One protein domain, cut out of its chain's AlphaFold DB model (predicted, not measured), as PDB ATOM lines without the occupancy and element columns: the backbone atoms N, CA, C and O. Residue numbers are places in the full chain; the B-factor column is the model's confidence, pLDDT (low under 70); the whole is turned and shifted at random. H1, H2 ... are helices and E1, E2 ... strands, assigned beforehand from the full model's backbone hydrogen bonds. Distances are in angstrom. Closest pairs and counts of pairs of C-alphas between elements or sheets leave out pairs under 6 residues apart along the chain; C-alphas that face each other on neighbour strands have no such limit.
ATOM      1  N   ALA A   6     -22.508 -58.655  -1.280       93.06
ATOM      2  CA  ALA A   6     -21.797 -57.430  -1.609       93.06
ATOM      3  C   ALA A   6     -22.504 -56.655  -2.731       93.06
ATOM      4  O   ALA A   6     -22.828 -55.489  -2.534       93.06
ATOM      5  N   GLU A   7     -22.823 -57.306  -3.855       93.81
ATOM      6  CA  GLU A   7     -23.515 -56.646  -4.974       93.81
ATOM      7  C   GLU A   7     -24.884 -56.099  -4.561       93.81
ATOM      8  O   GLU A   7     -25.256 -54.998  -4.954       93.81
ATOM      9  N   PHE A   8     -25.649 -56.854  -3.765       95.06
ATOM     10  CA  PHE A   8     -26.961 -56.409  -3.303       95.06
ATOM     11  C   PHE A   8     -26.868 -55.141  -2.455       95.06
ATOM     12  O   PHE A   8     -27.620 -54.196  -2.690       95.06
ATOM     13  N   GLU A   9     -25.974 -55.119  -1.462       94.25
ATOM     14  CA  GLU A   9     -25.814 -53.945  -0.605       94.25
ATOM     15  C   GLU A   9     -25.251 -52.759  -1.392       94.25
ATOM     16  O   GLU A   9     -25.678 -51.630  -1.166       94.25
ATOM     17  N   GLU A  10     -24.360 -52.999  -2.355       93.56
ATOM     18  CA  GLU A  10     -23.802 -51.940  -3.195       93.56
ATOM     19  C   GLU A  10     -24.852 -51.292  -4.105       93.56
ATOM     20  O   GLU A  10     -24.990 -50.068  -4.130       93.56
ATOM     21  N   LEU A  11     -25.671 -52.108  -4.775       94.19
ATOM     22  CA  LEU A  11     -26.802 -51.626  -5.569       94.19
ATOM     23  C   LEU A  11     -27.803 -50.857  -4.700       94.19
ATOM     24  O   LEU A  11     -28.259 -49.775  -5.062       94.19
ATOM     25  N   LYS A  12     -28.109 -51.381  -3.509       95.06
ATOM     26  CA  LYS A  12     -29.066 -50.765  -2.587       95.06
ATOM     27  C   LYS A  12     -28.639 -49.373  -2.118       95.06
ATOM     28  O   LYS A  12     -29.513 -48.525  -1.948       95.06
ATOM     29  N   LYS A  13     -27.340 -49.119  -1.909       94.38
ATOM     30  CA  LYS A  13     -26.829 -47.793  -1.502       94.38
ATOM     31  C   LYS A  13     -27.173 -46.699  -2.510       94.38
ATOM     32  O   LYS A  13     -27.476 -45.581  -2.102       94.38
ATOM     33  N   HIS A  14     -27.150 -47.038  -3.796       92.38
ATOM     34  CA  HIS A  14     -27.369 -46.108  -4.905       92.38
ATOM     35  C   HIS A  14     -28.825 -46.063  -5.380       92.38
ATOM     36  O   HIS A  14     -29.187 -45.280  -6.256       92.38
ATOM     37  N   GLN A  15     -29.680 -46.889  -4.788       95.38
ATOM     38  CA  GLN A  15     -31.067 -46.999  -5.181       95.38
ATOM     39  C   GLN A  15     -31.931 -45.913  -4.533       95.38
ATOM     40  O   GLN A  15     -31.730 -45.514  -3.385       95.38
ATOM     41  N   TYR A  16     -32.955 -45.482  -5.262       95.62
ATOM     42  CA  TYR A  16     -33.906 -44.459  -4.836       95.62
ATOM     43  C   TYR A  16     -35.349 -44.904  -5.100       95.62
ATOM     44  O   TYR A  16     -35.602 -45.903  -5.778       95.62
ATOM     45  N   CYS A  17     -36.308 -44.170  -4.529       96.06
ATOM     46  CA  CYS A  17     -37.722 -44.378  -4.814       96.06
ATOM     47  C   CYS A  17     -38.099 -43.655  -6.108       96.06
ATOM     48  O   CYS A  17     -37.839 -42.465  -6.246       96.06
ATOM     49  N   ASP A  18     -38.744 -44.368  -7.022       94.19
ATOM     50  CA  ASP A  18     -39.194 -43.887  -8.330       94.19
ATOM     51  C   ASP A  18     -40.688 -43.522  -8.364       94.19
ATOM     52  O   ASP A  18     -41.232 -43.206  -9.414       94.19
ATOM     53  N   ASN A  19     -41.369 -43.567  -7.217       95.69
ATOM     54  CA  ASN A  19     -42.739 -43.086  -7.107       95.69
ATOM     55  C   ASN A  19     -42.736 -41.561  -6.942       95.69
ATOM     56  O   ASN A  19     -42.409 -41.081  -5.858       95.69
ATOM     57  N   GLU A  20     -43.149 -40.831  -7.977       95.94
ATOM     58  CA  GLU A  20     -43.203 -39.359  -8.015       95.94
ATOM     59  C   GLU A  20     -44.039 -38.736  -6.886       95.94
ATOM     60  O   GLU A  20     -43.748 -37.636  -6.427       95.94
ATOM     61  N   SER A  21     -45.045 -39.454  -6.376       96.19
ATOM     62  CA  SER A  21     -45.868 -38.994  -5.243       96.19
ATOM     63  C   SER A  21     -45.201 -39.179  -3.872       96.19
ATOM     64  O   SER A  21     -45.739 -38.757  -2.846       96.19
ATOM     65  N   CYS A  22     -44.045 -39.846  -3.808       96.69
ATOM     66  CA  CYS A  22     -43.341 -40.102  -2.559       96.69
ATOM     67  C   CYS A  22     -42.508 -38.887  -2.140       96.69
ATOM     68  O   CYS A  22     -41.707 -38.374  -2.912       96.69
ATOM     69  N   SER A  23     -42.563 -38.516  -0.858       97.00
ATOM     70  CA  SER A  23     -41.700 -37.461  -0.296       97.00
ATOM     71  C   SER A  23     -40.197 -37.784  -0.334       97.00
ATOM     72  O   SER A  23     -39.366 -36.921  -0.065       97.00
ATOM     73  N   LYS A  24     -39.834 -39.033  -0.654       96.25
ATOM     74  CA  LYS A  24     -38.457 -39.503  -0.862       96.25
ATOM     75  C   LYS A  24     -38.169 -39.856  -2.332       96.25
ATOM     76  O   LYS A  24     -37.265 -40.650  -2.595       96.25
ATOM     77  N   TYR A  25     -38.951 -39.326  -3.274       96.56
ATOM     78  CA  TYR A  25     -38.744 -39.523  -4.710       96.56
ATOM     79  C   TYR A  25     -37.358 -39.030  -5.151       96.56
ATOM     80  O   TYR A  25     -36.956 -37.926  -4.797       96.56
ATOM     81  N   GLY A  26     -36.614 -39.862  -5.883       94.56
ATOM     82  CA  GLY A  26     -35.293 -39.517  -6.430       94.56
ATOM     83  C   GLY A  26     -34.159 -39.357  -5.406       94.56
ATOM     84  O   GLY A  26     -33.011 -39.168  -5.796       94.56
ATOM     85  N   ILE A  27     -34.436 -39.451  -4.100       95.25
ATOM     86  CA  ILE A  27     -33.427 -39.242  -3.053       95.25
ATOM     87  C   ILE A  27     -32.650 -40.539  -2.799       95.25
ATOM     88  O   ILE A  27     -33.183 -41.498  -2.234       95.25
ATOM     89  N   VAL A  28     -31.368 -40.541  -3.162       94.56
ATOM     90  CA  VAL A  28     -30.401 -41.596  -2.811       94.56
ATOM     91  C   VAL A  28     -29.941 -41.418  -1.360       94.56
ATOM     92  O   VAL A  28     -29.837 -40.298  -0.863       94.56
ATOM     93  N   GLY A  29     -29.709 -42.518  -0.635       93.56
ATOM     94  CA  GLY A  29     -29.254 -42.464   0.762       93.56
ATOM     95  C   GLY A  29     -30.302 -41.959   1.768       93.56
ATOM     96  O   GLY A  29     -30.003 -41.805   2.948       93.56
ATOM     97  N   GLY A  30     -31.559 -41.764   1.354       92.69
ATOM     98  CA  GLY A  30     -32.638 -41.232   2.198       92.69
ATOM     99  C   GLY A  30     -33.130 -42.156   3.324       92.69
ATOM    100  O   GLY A  30     -34.121 -41.832   3.983       92.69
ATOM    101  N   GLY A  31     -32.492 -43.317   3.524       95.06
ATOM    102  CA  GLY A  31     -32.822 -44.316   4.550       95.06
ATOM    103  C   GLY A  31     -34.127 -45.089   4.314       95.06
ATOM    104  O   GLY A  31     -34.480 -45.966   5.113       95.06
ATOM    105  N   ASN A  32     -34.834 -44.789   3.221       96.19
ATOM    106  CA  ASN A  32     -36.164 -45.302   2.905       96.19
ATOM    107  C   ASN A  32     -36.160 -46.644   2.159       96.19
ATOM    108  O   ASN A  32     -37.159 -47.361   2.197       96.19
ATOM    109  N   ILE A  33     -35.060 -47.009   1.496       97.19
ATOM    110  CA  ILE A  33     -34.970 -48.269   0.751       97.19
ATOM    111  C   ILE A  33     -34.619 -49.418   1.702       97.19
ATOM    112  O   ILE A  33     -33.553 -49.448   2.324       97.19
ATOM    113  N   LYS A  34     -35.540 -50.375   1.836       96.56
ATOM    114  CA  LYS A  34     -35.415 -51.556   2.698       96.56
ATOM    115  C   LYS A  34     -35.386 -52.833   1.869       96.56
ATOM    116  O   LYS A  34     -35.933 -52.898   0.770       96.56
ATOM    117  N   THR A  35     -34.732 -53.853   2.411       96.62
ATOM    118  CA  THR A  35     -34.652 -55.175   1.787       96.62
ATOM    119  C   THR A  35     -36.008 -55.867   1.904       96.62
ATOM    120  O   THR A  35     -36.549 -55.961   3.000       96.62
ATOM    121  N   HIS A  36     -36.547 -56.345   0.783       95.75
ATOM    122  CA  HIS A  36     -37.749 -57.178   0.755       95.75
ATOM    123  C   HIS A  36     -37.346 -58.652   0.731       95.75
ATOM    124  O   HIS A  36     -37.772 -59.438   1.567       95.75
ATOM    125  N   SER A  37     -36.472 -59.019  -0.209       94.69
ATOM    126  CA  SER A  37     -35.923 -60.365  -0.305       94.69
ATOM    127  C   SER A  37     -34.554 -60.325  -0.958       94.69
ATOM    128  O   SER A  37     -34.376 -59.813  -2.064       94.69
ATOM    129  N   PHE A  38     -33.583 -60.901  -0.259       91.81
ATOM    130  CA  PHE A  38     -32.231 -61.054  -0.766       91.81
ATOM    131  C   PHE A  38     -32.176 -62.060  -1.926       91.81
ATOM    132  O   PHE A  38     -31.577 -61.784  -2.962       91.81
ATOM    133  N   ALA A  39     -32.879 -63.191  -1.794       90.19
ATOM    134  CA  ALA A  39     -32.883 -64.263  -2.787       90.19
ATOM    135  C   ALA A  39     -33.425 -63.809  -4.153       90.19
ATOM    136  O   ALA A  39     -32.888 -64.196  -5.190       90.19
ATOM    137  N   SER A  40     -34.456 -62.956  -4.163       90.44
ATOM    138  CA  SER A  40     -34.994 -62.370  -5.397       90.44
ATOM    139  C   SER A  40     -34.319 -61.054  -5.797       90.44
ATOM    140  O   SER A  40     -34.648 -60.498  -6.843       90.44
ATOM    141  N   GLY A  41     -33.376 -60.542  -4.997       93.56
ATOM    142  CA  GLY A  41     -32.696 -59.278  -5.271       93.56
ATOM    143  C   GLY A  41     -33.632 -58.066  -5.225       93.56
ATOM    144  O   GLY A  41     -33.470 -57.146  -6.024       93.56
ATOM    145  N   GLN A  42     -34.632 -58.072  -4.340       95.75
ATOM    146  CA  GLN A  42     -35.687 -57.061  -4.274       95.75
ATOM    147  C   GLN A  42     -35.655 -56.238  -2.985       95.75
ATOM    148  O   GLN A  42     -35.338 -56.725  -1.894       95.75
ATOM    149  N   GLY A  43     -36.115 -54.997  -3.093       96.00
ATOM    150  CA  GLY A  43     -36.431 -54.139  -1.958       96.00
ATOM    151  C   GLY A  43     -37.588 -53.212  -2.250       96.00
ATOM    152  O   GLY A  43     -38.237 -53.320  -3.281       96.00
ATOM    153  N   TYR A  44     -37.887 -52.350  -1.293       97.19
ATOM    154  CA  TYR A  44     -39.052 -51.483  -1.340       97.19
ATOM    155  C   TYR A  44     -38.774 -50.174  -0.606       97.19
ATOM    156  O   TYR A  44     -37.884 -50.088   0.243       97.19
ATOM    157  N   CYS A  45     -39.562 -49.152  -0.923       97.62
ATOM    158  CA  CYS A  45     -39.548 -47.892  -0.197       97.62
ATOM    159  C   CYS A  45     -40.499 -47.985   1.004       97.62
ATOM    160  O   CYS A  45     -41.706 -48.143   0.831       97.62
ATOM    161  N   ASN A  46     -39.985 -47.851   2.228       96.88
ATOM    162  CA  ASN A  46     -40.811 -47.876   3.440       96.88
ATOM    163  C   ASN A  46     -41.614 -46.578   3.669       96.88
ATOM    164  O   ASN A  46     -42.499 -46.569   4.520       96.88
ATOM    165  N   CYS A  47     -41.321 -45.508   2.920       96.81
ATOM    166  CA  CYS A  47     -42.029 -44.232   3.005       96.81
ATOM    167  C   CYS A  47     -43.384 -44.297   2.284       96.81
ATOM    168  O   CYS A  47     -44.413 -44.058   2.906       96.81
ATOM    169  N   CYS A  48     -43.404 -44.684   1.004       96.00
ATOM    170  CA  CYS A  48     -44.651 -44.827   0.245       96.00
ATOM    171  C   CYS A  48     -45.255 -46.237   0.304       96.00
ATOM    172  O   CYS A  48     -46.373 -46.431  -0.162       96.00
ATOM    173  N   LYS A  49     -44.522 -47.227   0.841       92.69
ATOM    174  CA  LYS A  49     -44.925 -48.647   0.882       92.69
ATOM    175  C   LYS A  49     -45.346 -49.190  -0.494       92.69
ATOM    176  O   LYS A  49     -46.232 -50.035  -0.594       92.69
ATOM    177  N   GLY A  50     -44.709 -48.689  -1.554       91.19
ATOM    178  CA  GLY A  50     -44.930 -49.149  -2.922       91.19
ATOM    179  C   GLY A  50     -44.520 -50.609  -3.126       91.19
ATOM    180  O   GLY A  50     -43.882 -51.225  -2.266       91.19
ATOM    181  N   LYS A  51     -44.873 -51.164  -4.290       95.31
ATOM    182  CA  LYS A  51     -44.530 -52.547  -4.646       95.31
ATOM    183  C   LYS A  51     -43.007 -52.759  -4.600       95.31
ATOM    184  O   LYS A  51     -42.265 -51.861  -5.004       95.31
ATOM    185  N   PRO A  52     -42.537 -53.939  -4.156       96.12
ATOM    186  CA  PRO A  52     -41.125 -54.270  -4.236       96.12
ATOM    187  C   PRO A  52     -40.606 -54.184  -5.672       96.12
ATOM    188  O   PRO A  52     -41.294 -54.554  -6.624       96.12
ATOM    189  N   PHE A  53     -39.370 -53.734  -5.819       95.88
ATOM    190  CA  PHE A  53     -38.681 -53.587  -7.092       95.88
ATOM    191  C   PHE A  53     -37.281 -54.209  -7.003       95.88
ATOM    192  O   PHE A  53     -36.741 -54.423  -5.913       95.88
ATOM    193  N   ALA A  54     -36.702 -54.560  -8.152       95.25
ATOM    194  CA  ALA A  54     -35.381 -55.182  -8.192       95.25
ATOM    195  C   ALA A  54     -34.279 -54.159  -7.888       95.25
ATOM    196  O   ALA A  54     -34.297 -53.060  -8.432       95.25
ATOM    197  N   MET A  55     -33.264 -54.556  -7.120       95.56
ATOM    198  CA  MET A  55     -32.086 -53.725  -6.826       95.56
ATOM    199  C   MET A  55     -31.272 -53.358  -8.068       95.56
ATOM    200  O   MET A  55     -30.494 -52.425  -8.038       95.56
TER     201      MET A  55
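What this domain is: This is residues 6 to 55 of the 141 residues of an uncharacterized protein of Haliscomenobacter hydrossis (strain ATCC 27775 / DSM 1100 / LMG 10767 / O) (UniProt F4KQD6). With little regular structure, this is a small loop-rich body: a short helix, H1, near a hairpin of two strands, E1 and E2, with a long looped link, residues 15 to 32, reaching to the far end. The last residues fold back beside E2. The printed part has 50 residues, 18 of them in named elements, in the order H1, E1, E2; the class is mixed and the sheet antiparallel. It is compact, radius of gyration of the C-alphas 9.9 A, but elongated, spanning 29 by 18 by 13 A.

Where its parts are: H1, residues 6 to 14, begins at C-alpha 6 (-21.797, -57.430, -1.609) and is 13.0 A long. E1, residues 33 to 37, is 12.2 A long. E2, residues 42 to 45, 10.8 A long, ends at C-alpha 45 (-39.548, -47.892, -0.197).

How they stand to each other: E1 and E2 form an antiparallel hairpin at 145 degrees; N 34 and O 44, 2.8 A apart, are within hydrogen-bond range. Residues 42 to 43 of E2 pair antiparallel with residues 53 to 54. The closest C-alphas of H1 and E1, Lys 12 and Ile 33, are 7.2 A apart. H1 and E2 are only just apart, closest 8.1 A. In H1, 4 of 5 O i to N i+4 pairs are within hydrogen-bond range.

The domain as a whole: The C-alphas farthest apart, Ala 6 and Ser 21, are 30.5 A apart. The H1 to E1 link is long. The printed part has no cut, and no printed residue is under 70 in pLDDT.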